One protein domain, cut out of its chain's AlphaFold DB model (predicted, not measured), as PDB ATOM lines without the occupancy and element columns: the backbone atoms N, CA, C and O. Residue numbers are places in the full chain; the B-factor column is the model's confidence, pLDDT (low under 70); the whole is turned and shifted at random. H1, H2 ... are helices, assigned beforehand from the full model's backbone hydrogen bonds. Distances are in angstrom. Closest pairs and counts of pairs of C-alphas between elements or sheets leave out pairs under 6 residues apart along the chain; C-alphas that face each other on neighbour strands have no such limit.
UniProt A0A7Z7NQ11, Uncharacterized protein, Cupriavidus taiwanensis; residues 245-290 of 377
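AT A GLANCE: This is residues 245 to 290 of the 377 residues of an uncharacterized protein of Cupriavidus taiwanensis (UniProt A0A7Z7NQ11). A longer helix, H3, and a shorter one, H1, run opposite ways at a slant to each other, with the very short H2 at the turn where the chain folds back from H1 to H3. Before them, residues 245 to 254, with no named element, run past H3 near Gly 277 and on to the beginning of H1. The printed part has 46 residues, with three named helices in the order H1, H2, H3 and no named strand; the class is all helix. It is compact, with a radius of gyration of the C-alphas of 9.9 A, and spans 27 by 18 by 17 A.

HOW THE PARTS SIT: H1, residues 255 to 264, and H2, residues 266 to 269, meet only through their link. H2 touches H3, residues 273 to 287, which meets it with residues 275 to 279 alone; the closest C-alphas, of Glu 268 and Tyr 276, are 4.8 A apart. H1 and H3 only just touch, with 3 pairs of C-alphas within 8 A, and H3 does so with residues 280 to 283 alone. Their closest C-alphas, of Met 261 and Gln 283, are 6.3 A apart. H1 and H3 stand at a steep tilt of 56 degrees, opposite ways. In H1 and H3 every O i to N i+4 pair is within hydrogen-bond range; H2 is too short for such a pair, and its one O i to N i+3 pair is within range.

IN THESE COORDINATES: H1 begins at C-alpha 255 (20.638, -15.340, -31.028) and is 14.3 A long from first to last C-alpha. H2 measures 5.1 A in the same way. H3 is 20.9 A long, from C-alpha 273 at (38.697, -20.419, -40.585) to C-alpha 287 at (31.930, -13.697, -22.004).

THE WHOLE: The two C-alphas farthest apart, of Ser 270 and Gly 289, are 28.4 A apart. The printed part has no cut, and the links H1 to H2 and H2 to H3 are tight. The mean pLDDT of the printed part is 91.4, and no printed residue is under 70.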
ATOM      1  N   PRO A 245      42.286 -25.181 -33.156       89.38
ATOM      2  CA  PRO A 245      40.993 -25.550 -32.569       89.38
ATOM      3  C   PRO A 245      39.804 -25.415 -33.536       89.38
ATOM      4  O   PRO A 245      38.711 -25.889 -33.231       89.38
ATOM      5  N   GLY A 246      39.997 -24.737 -34.673       91.81
ATOM      6  CA  GLY A 246      38.964 -24.500 -35.672       91.81
ATOM      7  C   GLY A 246      37.919 -23.472 -35.240       91.81
ATOM      8  O   GLY A 246      38.134 -22.665 -34.331       91.81
ATOM      9  N   ILE A 247      36.786 -23.473 -35.942       95.75
ATOM     10  CA  ILE A 247      35.663 -22.575 -35.666       95.75
ATOM     11  C   ILE A 247      34.824 -23.188 -34.531       95.75
ATOM     12  O   ILE A 247      34.318 -24.301 -34.691       95.75
ATOM     13  N   PRO A 248      34.657 -22.505 -33.383       95.31
ATOM     14  CA  PRO A 248      33.886 -23.044 -32.268       95.31
ATOM     15  C   PRO A 248      32.386 -23.097 -32.590       95.31
ATOM     16  O   PRO A 248      31.844 -22.225 -33.268       95.31
ATOM     17  N   ASN A 249      31.685 -24.091 -32.038       93.31
ATOM     18  CA  ASN A 249      30.231 -24.173 -32.151       93.31
ATOM     19  C   ASN A 249      29.549 -23.128 -31.251       93.31
ATOM     20  O   ASN A 249      29.681 -23.164 -30.027       93.31
ATOM     21  N   LEU A 250      28.761 -22.235 -31.855       93.62
ATOM     22  CA  LEU A 250      28.036 -21.177 -31.151       93.62
ATOM     23  C   LEU A 250      26.593 -21.555 -30.766       93.62
ATOM     24  O   LEU A 250      25.875 -20.718 -30.224       93.62
ATOM     25  N   SER A 251      26.127 -22.783 -31.025       91.50
ATOM     26  CA  SER A 251      24.718 -23.176 -30.844       91.50
ATOM     27  C   SER A 251      24.194 -23.043 -29.409       91.50
ATOM     28  O   SER A 251      22.986 -22.922 -29.231       91.50
ATOM     29  N   GLY A 252      25.078 -23.054 -28.407       91.25
ATOM     30  CA  GLY A 252      24.727 -22.879 -26.993       91.25
ATOM     31  C   GLY A 252      24.455 -21.432 -26.564       91.25
ATOM     32  O   GLY A 252      24.040 -21.215 -25.430       91.25
ATOM     33  N   TYR A 253      24.679 -20.449 -27.439       92.94
ATOM     34  CA  TYR A 253      24.420 -19.036 -27.161       92.94
ATOM     35  C   TYR A 253      23.085 -18.582 -27.756       92.94
ATOM     36  O   TYR A 253      22.662 -19.055 -28.818       92.94
ATOM     37  N   ASP A 254      22.438 -17.619 -27.096       92.69
ATOM     38  CA  ASP A 254      21.247 -16.967 -27.631       92.69
ATOM     39  C   ASP A 254      21.555 -16.210 -28.936       92.69
ATOM     40  O   ASP A 254      22.700 -15.902 -29.276       92.69
ATOM     41  N   ASN A 255      20.503 -15.905 -29.693       91.44
ATOM     42  CA  ASN A 255      20.638 -15.340 -31.028       91.44
ATOM     43  C   ASN A 255      21.356 -13.978 -31.058       91.44
ATOM     44  O   ASN A 255      22.089 -13.716 -32.010       91.44
ATOM     45  N   GLU A 256      21.161 -13.124 -30.052       87.94
ATOM     46  CA  GLU A 256      21.765 -11.789 -30.029       87.94
ATOM     47  C   GLU A 256      23.252 -11.874 -29.679       87.94
ATOM     48  O   GLU A 256      24.088 -11.255 -30.345       87.94
ATOM     49  N   THR A 257      23.593 -12.725 -28.712       93.69
ATOM     50  CA  THR A 257      24.982 -13.023 -28.358       93.69
ATOM     51  C   THR A 257      25.748 -13.597 -29.551       93.69
ATOM     52  O   THR A 257      26.824 -13.089 -29.876       93.69
ATOM     53  N   ARG A 258      25.182 -14.578 -30.272       94.00
ATOM     54  CA  ARG A 258      25.813 -15.144 -31.484       94.00
ATOM     55  C   ARG A 258      26.052 -14.088 -32.555       94.00
ATOM     56  O   ARG A 258      27.183 -13.921 -32.993       94.00
ATOM     57  N   ARG A 259      25.012 -13.336 -32.933       88.94
ATOM     58  CA  ARG A 259      25.109 -12.311 -33.988       88.94
ATOM     59  C   ARG A 259      26.157 -11.254 -33.669       88.94
ATOM     60  O   ARG A 259      26.851 -10.789 -34.564       88.94
ATOM     61  N   THR A 260      26.264 -10.869 -32.402       86.31
ATOM     62  CA  THR A 260      27.232  -9.858 -31.965       86.31
ATOM     63  C   THR A 260      28.661 -10.409 -31.980       86.31
ATOM     64  O   THR A 260      29.578  -9.694 -32.375       86.31
ATOM     65  N   MET A 261      28.868 -11.689 -31.633       92.06
ATOM     66  CA  MET A 261      30.174 -12.343 -31.813       92.06
ATOM     67  C   MET A 261      30.574 -12.441 -33.287       92.06
ATOM     68  O   MET A 261      31.698 -12.089 -33.638       92.06
ATOM     69  N   GLU A 262      29.660 -12.893 -34.149       89.88
ATOM     70  CA  GLU A 262      29.907 -13.021 -35.590       89.88
ATOM     71  C   GLU A 262      30.229 -11.661 -36.224       89.88
ATOM     72  O   GLU A 262      31.166 -11.559 -37.013       89.88
ATOM     73  N   LEU A 263      29.500 -10.605 -35.836       85.19
ATOM     74  CA  LEU A 263      29.750  -9.239 -36.299       85.19
ATOM     75  C   LEU A 263      31.139  -8.744 -35.881       85.19
ATOM     76  O   LEU A 263      31.868  -8.215 -36.714       85.19
ATOM     77  N   ALA A 264      31.528  -8.958 -34.622       84.19
ATOM     78  CA  ALA A 264      32.832  -8.531 -34.117       84.19
ATOM     79  C   ALA A 264      34.018  -9.262 -34.765       84.19
ATOM     80  O   ALA A 264      35.146  -8.779 -34.718       84.19
ATOM     81  N   CYS A 265      33.768 -10.424 -35.365       88.25
ATOM     82  CA  CYS A 265      34.780 -11.251 -36.014       88.25
ATOM     83  C   CYS A 265      34.657 -11.262 -37.545       88.25
ATOM     84  O   CYS A 265      35.321 -12.062 -38.204       88.25
ATOM     85  N   ILE A 266      33.834 -10.384 -38.130       83.94
ATOM     86  CA  ILE A 266      33.544 -10.405 -39.569       83.94
ATOM     87  C   ILE A 266      34.784 -10.138 -40.431       83.94
ATOM     88  O   ILE A 266      34.925 -10.755 -41.482       83.94
ATOM     89  N   SER A 267      35.703  -9.279 -39.975       81.69
ATOM     90  CA  SER A 267      36.968  -9.006 -40.672       81.69
ATOM     91  C   SER A 267      37.868 -10.240 -40.708       81.69
ATOM     92  O   SER A 267      38.437 -10.563 -41.746       81.69
ATOM     93  N   GLU A 268      37.938 -10.981 -39.601       86.00
ATOM     94  CA  GLU A 268      38.745 -12.200 -39.498       86.00
ATOM     95  C   GLU A 268      38.171 -13.355 -40.317       86.00
ATOM     96  O   GLU A 268      38.907 -14.246 -40.741       86.00
ATOM     97  N   ARG A 269      36.865 -13.325 -40.605       84.00
ATOM     98  CA  ARG A 269      36.216 -14.293 -41.495       84.00
ATOM     99  C   ARG A 269      36.810 -14.270 -42.903       84.00
ATOM    100  O   ARG A 269      36.926 -15.318 -43.529       84.00
ATOM    101  N   SER A 270      37.244 -13.109 -43.386       83.69
ATOM    102  CA  SER A 270      37.929 -12.993 -44.679       83.69
ATOM    103  C   SER A 270      39.370 -13.505 -44.663       83.69
ATOM    104  O   SER A 270      39.926 -13.741 -45.728       83.69
ATOM    105  N   ASN A 271      39.966 -13.729 -43.487       82.50
ATOM    106  CA  ASN A 271      41.335 -14.237 -43.353       82.50
ATOM    107  C   ASN A 271      41.400 -15.777 -43.293       82.50
ATOM    108  O   ASN A 271      42.481 -16.360 -43.393       82.50
ATOM    109  N   GLY A 272      40.254 -16.446 -43.142       88.56
ATOM    110  CA  GLY A 272      40.146 -17.904 -43.116       88.56
ATOM    111  C   GLY A 272      39.643 -18.465 -41.779       88.56
ATOM    112  O   GLY A 272      39.506 -17.741 -40.788       88.56
ATOM    113  N   PRO A 273      39.344 -19.777 -41.731       93.50
ATOM    114  CA  PRO A 273      38.697 -20.419 -40.585       93.50
ATOM    115  C   PRO A 273      39.505 -20.322 -39.286       93.50
ATOM    116  O   PRO A 273      38.916 -20.223 -38.213       93.50
ATOM    117  N   VAL A 274      40.840 -20.312 -39.360       96.88
ATOM    118  CA  VAL A 274      41.708 -20.220 -38.175       96.88
ATOM    119  C   VAL A 274      41.638 -18.838 -37.527       96.88
ATOM    120  O   VAL A 274      41.468 -18.747 -36.311       96.88
ATOM    121  N   ALA A 275      41.724 -17.765 -38.318       95.69
ATOM    122  CA  ALA A 275      41.622 -16.395 -37.817       95.69
ATOM    123  C   ALA A 275      40.228 -16.131 -37.229       95.69
ATOM    124  O   ALA A 275      40.098 -15.666 -36.092       95.69
ATOM    125  N   TYR A 276      39.181 -16.535 -37.956       96.75
ATOM    126  CA  TYR A 276      37.801 -16.413 -37.500       96.75
ATOM    127  C   TYR A 276      37.538 -17.200 -36.211       96.75
ATOM    128  O   TYR A 276      37.033 -16.644 -35.234       96.75
ATOM    129  N   GLY A 277      37.955 -18.469 -36.163       97.62
ATOM    130  CA  GLY A 277      37.845 -19.311 -34.975       97.62
ATOM    131  C   GLY A 277      38.607 -18.747 -33.775       97.62
ATOM    132  O   GLY A 277      38.086 -18.742 -32.660       97.62
ATOM    133  N   THR A 278      39.799 -18.186 -33.992       97.81
ATOM    134  CA  THR A 278      40.587 -17.512 -32.945       97.81
ATOM    135  C   THR A 278      39.844 -16.301 -32.380       97.81
ATOM    136  O   THR A 278      39.741 -16.151 -31.160       97.81
ATOM    137  N   CYS A 279      39.269 -15.463 -33.245       97.44
ATOM    138  CA  CYS A 279      38.466 -14.323 -32.813       97.44
ATOM    139  C   CYS A 279      37.233 -14.760 -32.011       97.44
ATOM    140  O   CYS A 279      36.990 -14.223 -30.929       97.44
ATOM    141  N   LEU A 280      36.493 -15.766 -32.488       97.56
ATOM    142  CA  LEU A 280      35.321 -16.290 -31.786       97.56
ATOM    143  C   LEU A 280      35.690 -16.885 -30.423       97.56
ATOM    144  O   LEU A 280      35.025 -16.597 -29.432       97.56
ATOM    145  N   ASN A 281      36.780 -17.649 -30.337       97.06
ATOM    146  CA  ASN A 281      37.274 -18.184 -29.066       97.06
ATOM    147  C   ASN A 281      37.640 -17.067 -28.075       97.06
ATOM    148  O   ASN A 281      37.344 -17.186 -26.885       97.06
ATOM    149  N   ARG A 282      38.209 -15.950 -28.552       96.31
ATOM    150  CA  ARG A 282      38.447 -14.756 -27.725       96.31
ATOM    151  C   ARG A 282      37.135 -14.152 -27.216       96.31
ATOM    152  O   ARG A 282      37.035 -13.876 -26.026       96.31
ATOM    153  N   GLN A 283      36.123 -13.999 -28.074       96.56
ATOM    154  CA  GLN A 283      34.806 -13.482 -27.667       96.56
ATOM    155  C   GLN A 283      34.121 -14.399 -26.635       96.56
ATOM    156  O   GLN A 283      33.599 -13.922 -25.625       96.56
ATOM    157  N   ILE A 284      34.192 -15.719 -26.838       95.81
ATOM    158  CA  ILE A 284      33.711 -16.733 -25.888       95.81
ATOM    159  C   ILE A 284      34.426 -16.602 -24.541       95.81
ATOM    160  O   ILE A 284      33.777 -16.631 -23.494       95.81
ATOM    161  N   ALA A 285      35.752 -16.448 -24.548       95.25
ATOM    162  CA  ALA A 285      36.534 -16.287 -23.326       95.25
ATOM    163  C   ALA A 285      36.147 -15.006 -22.570       95.25
ATOM    164  O   ALA A 285      35.920 -15.065 -21.361       95.25
ATOM    165  N   SER A 286      35.988 -13.878 -23.272       93.81
ATOM    166  CA  SER A 286      35.559 -12.605 -22.675       93.81
ATOM    167  C   SER A 286      34.167 -12.678 -22.036       93.81
ATOM    168  O   SER A 286      33.904 -11.999 -21.042       93.81
ATOM    169  N   LEU A 287      33.274 -13.524 -22.556       93.44
ATOM    170  CA  LEU A 287      31.930 -13.697 -22.004       93.44
ATOM    171  C   LEU A 287      31.877 -14.461 -20.682       93.44
ATOM    172  O   LEU A 287      30.985 -14.199 -19.883       93.44
ATOM    173  N   ARG A 288      32.810 -15.386 -20.419       89.56
ATOM    174  CA  ARG A 288      32.743 -16.284 -19.245       89.56
ATOM    175  C   ARG A 288      32.755 -15.562 -17.890       89.56
ATOM    176  O   ARG A 288      32.352 -16.163 -16.901       89.56
ATOM    177  N   GLY A 289      33.202 -14.308 -17.839       84.62
ATOM    178  CA  GLY A 289      33.210 -13.473 -16.631       84.62
ATOM    179  C   GLY A 289      32.378 -12.195 -16.740       84.62
ATOM    180  O   GLY A 289      32.501 -11.326 -15.882       84.62
ATOM    181  N   SER A 290      31.572 -12.052 -17.794       90.56
ATOM    182  CA  SER A 290      30.823 -10.826 -18.074       90.56
ATOM    183  C   SER A 290      29.317 -11.052 -17.931       90.56
ATOM    184  O   SER A 290      28.840 -12.154 -18.211       90.56
TER     185      SER A 290